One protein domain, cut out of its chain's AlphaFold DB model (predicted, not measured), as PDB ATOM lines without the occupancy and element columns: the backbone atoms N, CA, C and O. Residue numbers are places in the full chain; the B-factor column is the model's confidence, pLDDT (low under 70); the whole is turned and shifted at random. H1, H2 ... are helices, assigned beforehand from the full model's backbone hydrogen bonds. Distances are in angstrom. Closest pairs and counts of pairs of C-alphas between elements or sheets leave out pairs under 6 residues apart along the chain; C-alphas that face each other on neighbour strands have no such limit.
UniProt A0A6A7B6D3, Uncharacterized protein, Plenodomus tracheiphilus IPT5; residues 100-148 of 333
ATOM      1  N   THR A 100      45.347  -8.037   6.594       59.25
ATOM      2  CA  THR A 100      44.352  -9.110   6.724       59.25
ATOM      3  C   THR A 100      44.061  -9.336   8.207       59.25
ATOM      4  O   THR A 100      45.020  -9.408   8.982       59.25
ATOM      5  N   PRO A 101      42.792  -9.482   8.632       59.00
ATOM      6  CA  PRO A 101      42.455  -9.658  10.039       59.00
ATOM      7  C   PRO A 101      43.161 -10.903  10.587       59.00
ATOM      8  O   PRO A 101      42.875 -12.041  10.215       59.00
ATOM      9  N   ILE A 102      44.127 -10.646  11.469       59.84
ATOM     10  CA  ILE A 102      45.044 -11.601  12.108       59.84
ATOM     11  C   ILE A 102      44.286 -12.766  12.780       59.84
ATOM     12  O   ILE A 102      44.829 -13.859  12.936       59.84
ATOM     13  N   THR A 103      43.005 -12.575  13.093       60.62
ATOM     14  CA  THR A 103      42.095 -13.583  13.645       60.62
ATOM     15  C   THR A 103      41.898 -14.800  12.739       60.62
ATOM     16  O   THR A 103      41.899 -15.918  13.246       60.62
ATOM     17  N   HIS A 104      41.805 -14.633  11.413       59.94
ATOM     18  CA  HIS A 104      41.608 -15.769  10.500       59.94
ATOM     19  C   HIS A 104      42.849 -16.659  10.394       59.94
ATOM     20  O   HIS A 104      42.728 -17.882  10.358       59.94
ATOM     21  N   ILE A 105      44.041 -16.058  10.400       69.44
ATOM     22  CA  ILE A 105      45.306 -16.799  10.326       69.44
ATOM     23  C   ILE A 105      45.543 -17.557  11.634       69.44
ATOM     24  O   ILE A 105      45.875 -18.737  11.594       69.44
ATOM     25  N   ILE A 106      45.299 -16.921  12.786       71.50
ATOM     26  CA  ILE A 106      45.443 -17.576  14.096       71.50
ATOM     27  C   ILE A 106      44.430 -18.718  14.253       71.50
ATOM     28  O   ILE A 106      44.807 -19.792  14.714       71.50
ATOM     29  N   ALA A 107      43.174 -18.532  13.832       69.88
ATOM     30  CA  ALA A 107      42.163 -19.591  13.880       69.88
ATOM     31  C   ALA A 107      42.528 -20.777  12.973       69.88
ATOM     32  O   ALA A 107      42.404 -21.932  13.377       69.88
ATOM     33  N   GLN A 108      43.035 -20.505  11.767       74.56
ATOM     34  CA  GLN A 108      43.484 -21.544  10.842       74.56
ATOM     35  C   GLN A 108      44.722 -22.289  11.365       74.56
ATOM     36  O   GLN A 108      44.805 -23.510  11.230       74.56
ATOM     37  N   GLU A 109      45.664 -21.574  11.987       73.19
ATOM     38  CA  GLU A 109      46.875 -22.152  12.573       73.19
ATOM     39  C   GLU A 109      46.526 -23.028  13.789       73.19
ATOM     40  O   GLU A 109      46.963 -24.176  13.855       73.19
ATOM     41  N   GLN A 110      45.643 -22.568  14.677       77.88
ATOM     42  CA  GLN A 110      45.106 -23.356  15.799       77.88
ATOM     43  C   GLN A 110      44.384 -24.626  15.318       77.88
ATOM     44  O   GLN A 110      44.670 -25.719  15.803       77.88
ATOM     45  N   LEU A 111      43.536 -24.519  14.288       79.69
ATOM     46  CA  LEU A 111      42.871 -25.671  13.667       79.69
ATOM     47  C   LEU A 111      43.850 -26.651  13.008       79.69
ATOM     48  O   LEU A 111      43.535 -27.831  12.877       79.69
ATOM     49  N   SER A 112      45.009 -26.187  12.532       72.88
ATOM     50  CA  SER A 112      46.048 -27.066  11.978       72.88
ATOM     51  C   SER A 112      46.840 -27.787  13.072       72.88
ATOM     52  O   SER A 112      47.141 -28.967  12.924       72.88
ATOM     53  N   TRP A 113      47.092 -27.120  14.202       75.75
ATOM     54  CA  TRP A 113      47.729 -27.717  15.377       75.75
ATOM     55  C   TRP A 113      46.845 -28.778  16.032       75.75
ATOM     56  O   TRP A 113      47.306 -29.891  16.264       75.75
ATOM     57  N   GLN A 114      45.561 -28.477  16.228       76.88
ATOM     58  CA  GLN A 114      44.603 -29.417  16.810       76.88
ATOM     59  C   GLN A 114      44.400 -30.665  15.932       76.88
ATOM     60  O   GLN A 114      44.205 -31.764  16.442       76.88
ATOM     61  N   ARG A 115      44.501 -30.517  14.603       68.25
ATOM     62  CA  ARG A 115      44.470 -31.648  13.660       68.25
ATOM     63  C   ARG A 115      45.783 -32.431  13.617       68.25
ATOM     64  O   ARG A 115      45.748 -33.639  13.420       68.25
ATOM     65  N   ASN A 116      46.924 -31.779  13.841       64.56
ATOM     66  CA  ASN A 116      48.219 -32.454  13.952       64.56
ATOM     67  C   ASN A 116      48.326 -33.327  15.207       64.56
ATOM     68  O   ASN A 116      48.966 -34.368  15.146       64.56
ATOM     69  N   GLU A 117      47.701 -32.934  16.318       72.25
ATOM     70  CA  GLU A 117      47.654 -33.772  17.527       72.25
ATOM     71  C   GLU A 117      46.800 -35.036  17.346       72.25
ATOM     72  O   GLU A 117      47.010 -36.015  18.054       72.25
ATOM     73  N   GLN A 118      45.873 -35.043  16.382       72.25
ATOM     74  CA  GLN A 118      45.035 -36.203  16.056       72.25
ATOM     75  C   GLN A 118      45.645 -37.133  14.996       72.25
ATOM     76  O   GLN A 118      45.132 -38.229  14.784       72.25
ATOM     77  N   ALA A 119      46.722 -36.727  14.318       69.00
ATOM     78  CA  ALA A 119      47.397 -37.584  13.352       69.00
ATOM     79  C   ALA A 119      48.324 -38.563  14.095       69.00
ATOM     80  O   ALA A 119      49.413 -38.192  14.529       69.00
ATOM     81  N   GLU A 120      47.894 -39.821  14.232       71.06
ATOM     82  CA  GLU A 120      48.644 -40.882  14.926       71.06
ATOM     83  C   GLU A 120      50.003 -41.191  14.268       71.06
ATOM     84  O   GLU A 120      50.911 -41.713  14.923       71.06
ATOM     85  N   SER A 121      50.198 -40.820  12.994       79.69
ATOM     86  CA  SER A 121      51.483 -40.954  12.312       79.69
ATOM     87  C   SER A 121      51.782 -39.828  11.310       79.69
ATOM     88  O   SER A 121      50.907 -39.256  10.659       79.69
ATOM     89  N   VAL A 122      53.078 -39.537  11.132       71.06
ATOM     90  CA  VAL A 122      53.596 -38.584  10.126       71.06
ATOM     91  C   VAL A 122      53.239 -39.019   8.696       71.06
ATOM     92  O   VAL A 122      53.113 -38.178   7.805       71.06
ATOM     93  N   SER A 123      53.059 -40.321   8.476       74.38
ATOM     94  CA  SER A 123      52.673 -40.890   7.184       74.38
ATOM     95  C   SER A 123      51.235 -40.529   6.819       74.38
ATOM     96  O   SER A 123      50.991 -40.107   5.691       74.38
ATOM     97  N   ASP A 124      50.311 -40.594   7.781       75.94
ATOM     98  CA  ASP A 124      48.902 -40.233   7.567       75.94
ATOM     99  C   ASP A 124      48.752 -38.735   7.299       75.94
ATOM    100  O   ASP A 124      47.988 -38.318   6.428       75.94
ATOM    101  N   TRP A 125      49.567 -37.917   7.971       81.00
ATOM    102  CA  TRP A 125      49.635 -36.483   7.705       81.00
ATOM    103  C   TRP A 125      50.095 -36.180   6.275       81.00
ATOM    104  O   TRP A 125      49.508 -35.327   5.608       81.00
ATOM    105  N   LEU A 126      51.136 -36.863   5.787       76.88
ATOM    106  CA  LEU A 126      51.646 -36.657   4.428       76.88
ATOM    107  C   LEU A 126      50.662 -37.138   3.361       76.88
ATOM    108  O   LEU A 126      50.520 -36.468   2.339       76.88
ATOM    109  N   LEU A 127      49.969 -38.249   3.610       78.25
ATOM    110  CA  LEU A 127      48.951 -38.776   2.705       78.25
ATOM    111  C   LEU A 127      47.764 -37.804   2.603       78.25
ATOM    112  O   LEU A 127      47.412 -37.364   1.509       78.25
ATOM    113  N   TYR A 128      47.240 -37.359   3.748       76.62
ATOM    114  CA  TYR A 128      46.106 -36.436   3.822       76.62
ATOM    115  C   TYR A 128      46.417 -35.048   3.235       76.62
ATOM    116  O   TYR A 128      45.623 -34.478   2.485       76.62
ATOM    117  N   ASN A 129      47.594 -34.484   3.535       80.44
ATOM    118  CA  ASN A 129      47.981 -33.181   2.984       80.44
ATOM    119  C   ASN A 129      48.375 -33.266   1.506       80.44
ATOM    120  O   ASN A 129      48.190 -32.289   0.781       80.44
ATOM    121  N   GLY A 130      48.882 -34.413   1.047       85.12
ATOM    122  CA  GLY A 130      49.134 -34.668  -0.370       85.12
ATOM    123  C   GLY A 130      47.850 -34.591  -1.195       85.12
ATOM    124  O   GLY A 130      47.812 -33.879  -2.200       85.12
ATOM    125  N   GLU A 131      46.779 -35.233  -0.727       82.44
ATOM    126  CA  GLU A 131      45.460 -35.185  -1.371       82.44
ATOM    127  C   GLU A 131      44.839 -33.783  -1.324       82.44
ATOM    128  O   GLU A 131      44.365 -33.276  -2.342       82.44
ATOM    129  N   ALA A 132      44.901 -33.100  -0.177       77.62
ATOM    130  CA  ALA A 132      44.361 -31.747  -0.042       77.62
ATOM    131  C   ALA A 132      45.088 -30.724  -0.938       77.62
ATOM    132  O   ALA A 132      44.457 -29.827  -1.505       77.62
ATOM    133  N   LEU A 133      46.410 -30.858  -1.099       75.06
ATOM    134  CA  LEU A 133      47.198 -30.018  -2.004       75.06
ATOM    135  C   LEU A 133      46.923 -30.345  -3.476       75.06
ATOM    136  O   LEU A 133      46.832 -29.421  -4.283       75.06
ATOM    137  N   ALA A 134      46.734 -31.622  -3.821       76.19
ATOM    138  CA  ALA A 134      46.348 -32.035  -5.168       76.19
ATOM    139  C   ALA A 134      44.966 -31.483  -5.561       76.19
ATOM    140  O   ALA A 134      44.824 -30.894  -6.631       76.19
ATOM    141  N   LEU A 135      43.974 -31.571  -4.667       76.50
ATOM    142  CA  LEU A 135      42.632 -31.017  -4.888       76.50
ATOM    143  C   LEU A 135      42.643 -29.489  -5.012       76.50
ATOM    144  O   LEU A 135      41.922 -28.920  -5.832       76.50
ATOM    145  N   ARG A 136      43.490 -28.806  -4.233       77.00
ATOM    146  CA  ARG A 136      43.655 -27.353  -4.337       77.00
ATOM    147  C   ARG A 136      44.314 -26.946  -5.653       77.00
ATOM    148  O   ARG A 136      43.851 -26.002  -6.281       77.00
ATOM    149  N   SER A 137      45.337 -27.680  -6.091       76.19
ATOM    150  CA  SER A 137      45.986 -27.454  -7.385       76.19
ATOM    151  C   SER A 137      45.026 -27.673  -8.555       76.19
ATOM    152  O   SER A 137      45.086 -26.926  -9.526       76.19
ATOM    153  N   LEU A 138      44.136 -28.668  -8.463       77.38
ATOM    154  CA  LEU A 138      43.116 -28.931  -9.481       77.38
ATOM    155  C   LEU A 138      42.107 -27.776  -9.568       77.38
ATOM    156  O   LEU A 138      41.797 -27.294 -10.652       77.38
ATOM    157  N   LYS A 139      41.659 -27.273  -8.413       76.31
ATOM    158  CA  LYS A 139      40.715 -26.153  -8.329       76.31
ATOM    159  C   LYS A 139      41.328 -24.824  -8.779       76.31
ATOM    160  O   LYS A 139      40.647 -23.999  -9.380       76.31
ATOM    161  N   GLU A 140      42.609 -24.600  -8.500       73.56
ATOM    162  CA  GLU A 140      43.334 -23.423  -8.992       73.56
ATOM    163  C   GLU A 140      43.550 -23.485 -10.515       73.56
ATOM    164  O   GLU A 140      43.466 -22.448 -11.170       73.56
ATOM    165  N   ALA A 141      43.740 -24.680 -11.090       69.50
ATOM    166  CA  ALA A 141      43.807 -24.869 -12.542       69.50
ATOM    167  C   ALA A 141      42.454 -24.608 -13.237       69.50
ATOM    168  O   ALA A 141      42.418 -23.932 -14.262       69.50
ATOM    169  N   GLU A 142      41.342 -25.050 -12.645       75.00
ATOM    170  CA  GLU A 142      39.984 -24.825 -13.172       75.00
ATOM    171  C   GLU A 142      39.595 -23.332 -13.203       75.00
ATOM    172  O   GLU A 142      38.995 -22.841 -14.159       75.00
ATOM    173  N   VAL A 143      40.004 -22.564 -12.186       72.00
ATOM    174  CA  VAL A 143      39.768 -21.108 -12.125       72.00
ATOM    175  C   VAL A 143      40.593 -20.343 -13.168       72.00
ATOM    176  O   VAL A 143      40.193 -19.258 -13.599       72.00
ATOM    177  N   LEU A 144      41.740 -20.886 -13.585       60.00
ATOM    178  CA  LEU A 144      42.571 -20.292 -14.631       60.00
ATOM    179  C   LEU A 144      41.941 -20.456 -16.022       60.00
ATOM    180  O   LEU A 144      41.926 -19.482 -16.771       60.00
ATOM    181  N   GLU A 145      41.323 -21.600 -16.331       62.75
ATOM    182  CA  GLU A 145      40.639 -21.796 -17.621       62.75
ATOM    183  C   GLU A 145      39.390 -20.914 -17.787       62.75
ATOM    184  O   GLU A 145      39.105 -20.439 -18.886       62.75
ATOM    185  N   GLN A 146      38.669 -20.596 -16.704       55.81
ATOM    186  CA  GLN A 146      37.510 -19.694 -16.785       55.81
ATOM    187  C   GLN A 146      37.875 -18.223 -17.035       55.81
ATOM    188  O   GLN A 146      37.038 -17.457 -17.517       55.81
ATOM    189  N   ARG A 147      39.106 -17.799 -16.723       53.09
ATOM    190  CA  ARG A 147      39.535 -16.403 -16.918       53.09
ATOM    191  C   ARG A 147      39.890 -16.071 -18.364       53.09
ATOM    192  O   ARG A 147      39.685 -14.926 -18.764       53.09
ATOM    193  N   ASP A 148      40.333 -17.051 -19.144       50.62
ATOM    194  CA  ASP A 148      40.713 -16.831 -20.543       50.62
ATOM    195  C   ASP A 148      39.498 -16.733 -21.484       50.62
ATOM    196  O   ASP A 148      39.588 -16.135 -22.554       50.62
TER     197      ASP A 148
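AT A GLANCE: This is residues 100 to 148 of the 333 residues of an uncharacterized protein of Plenodomus tracheiphilus IPT5 (UniProt A0A6A7B6D3). Two helices make an open V: H1 is the shorter arm and H2 the longer, and they come near each other only where residues 118 to 121 join them. From there the arms spread, and residues 100 to 114 and 129 to 148 stand free. The printed part has 49 residues with two named helices, H1 then H2, and no named strand, and its class is all helix. It is flat, spanning 42 by 31 by 8 A, and only just extended, close to loose, with a radius of gyration of the C-alphas of 14.6 A.

IN THESE COORDINATES: H1 is residues 102 to 117, 23.0 A long, beginning at C-alpha 102 at (45.044, -11.601, 12.108). H2 is residues 122 to 148, 39.7 A long, from C-alpha 122 at (53.596, -38.584, 10.126) to C-alpha 148 at (40.713, -16.831, -20.543).

HOW THE PARTS SIT: H1 and H2 are close but not clearly touching; their closest C-alphas, of Asn 116 and Trp 125, are 7.6 A apart. They run opposite ways at a steep tilt of 40 degrees. In H1 every O i to N i+4 pair is within hydrogen-bond range; in H2, 21 of 23 are.

THE WHOLE: The C-alphas farthest apart, of Glu 120 and Asp 148, are 43.6 A apart. The printed part has no cut, and the link from H1 to H2 is tight. Mean pLDDT of the printed part is 71.5; 16 residues are under 70, among them 100 to 105 and 144 to 148.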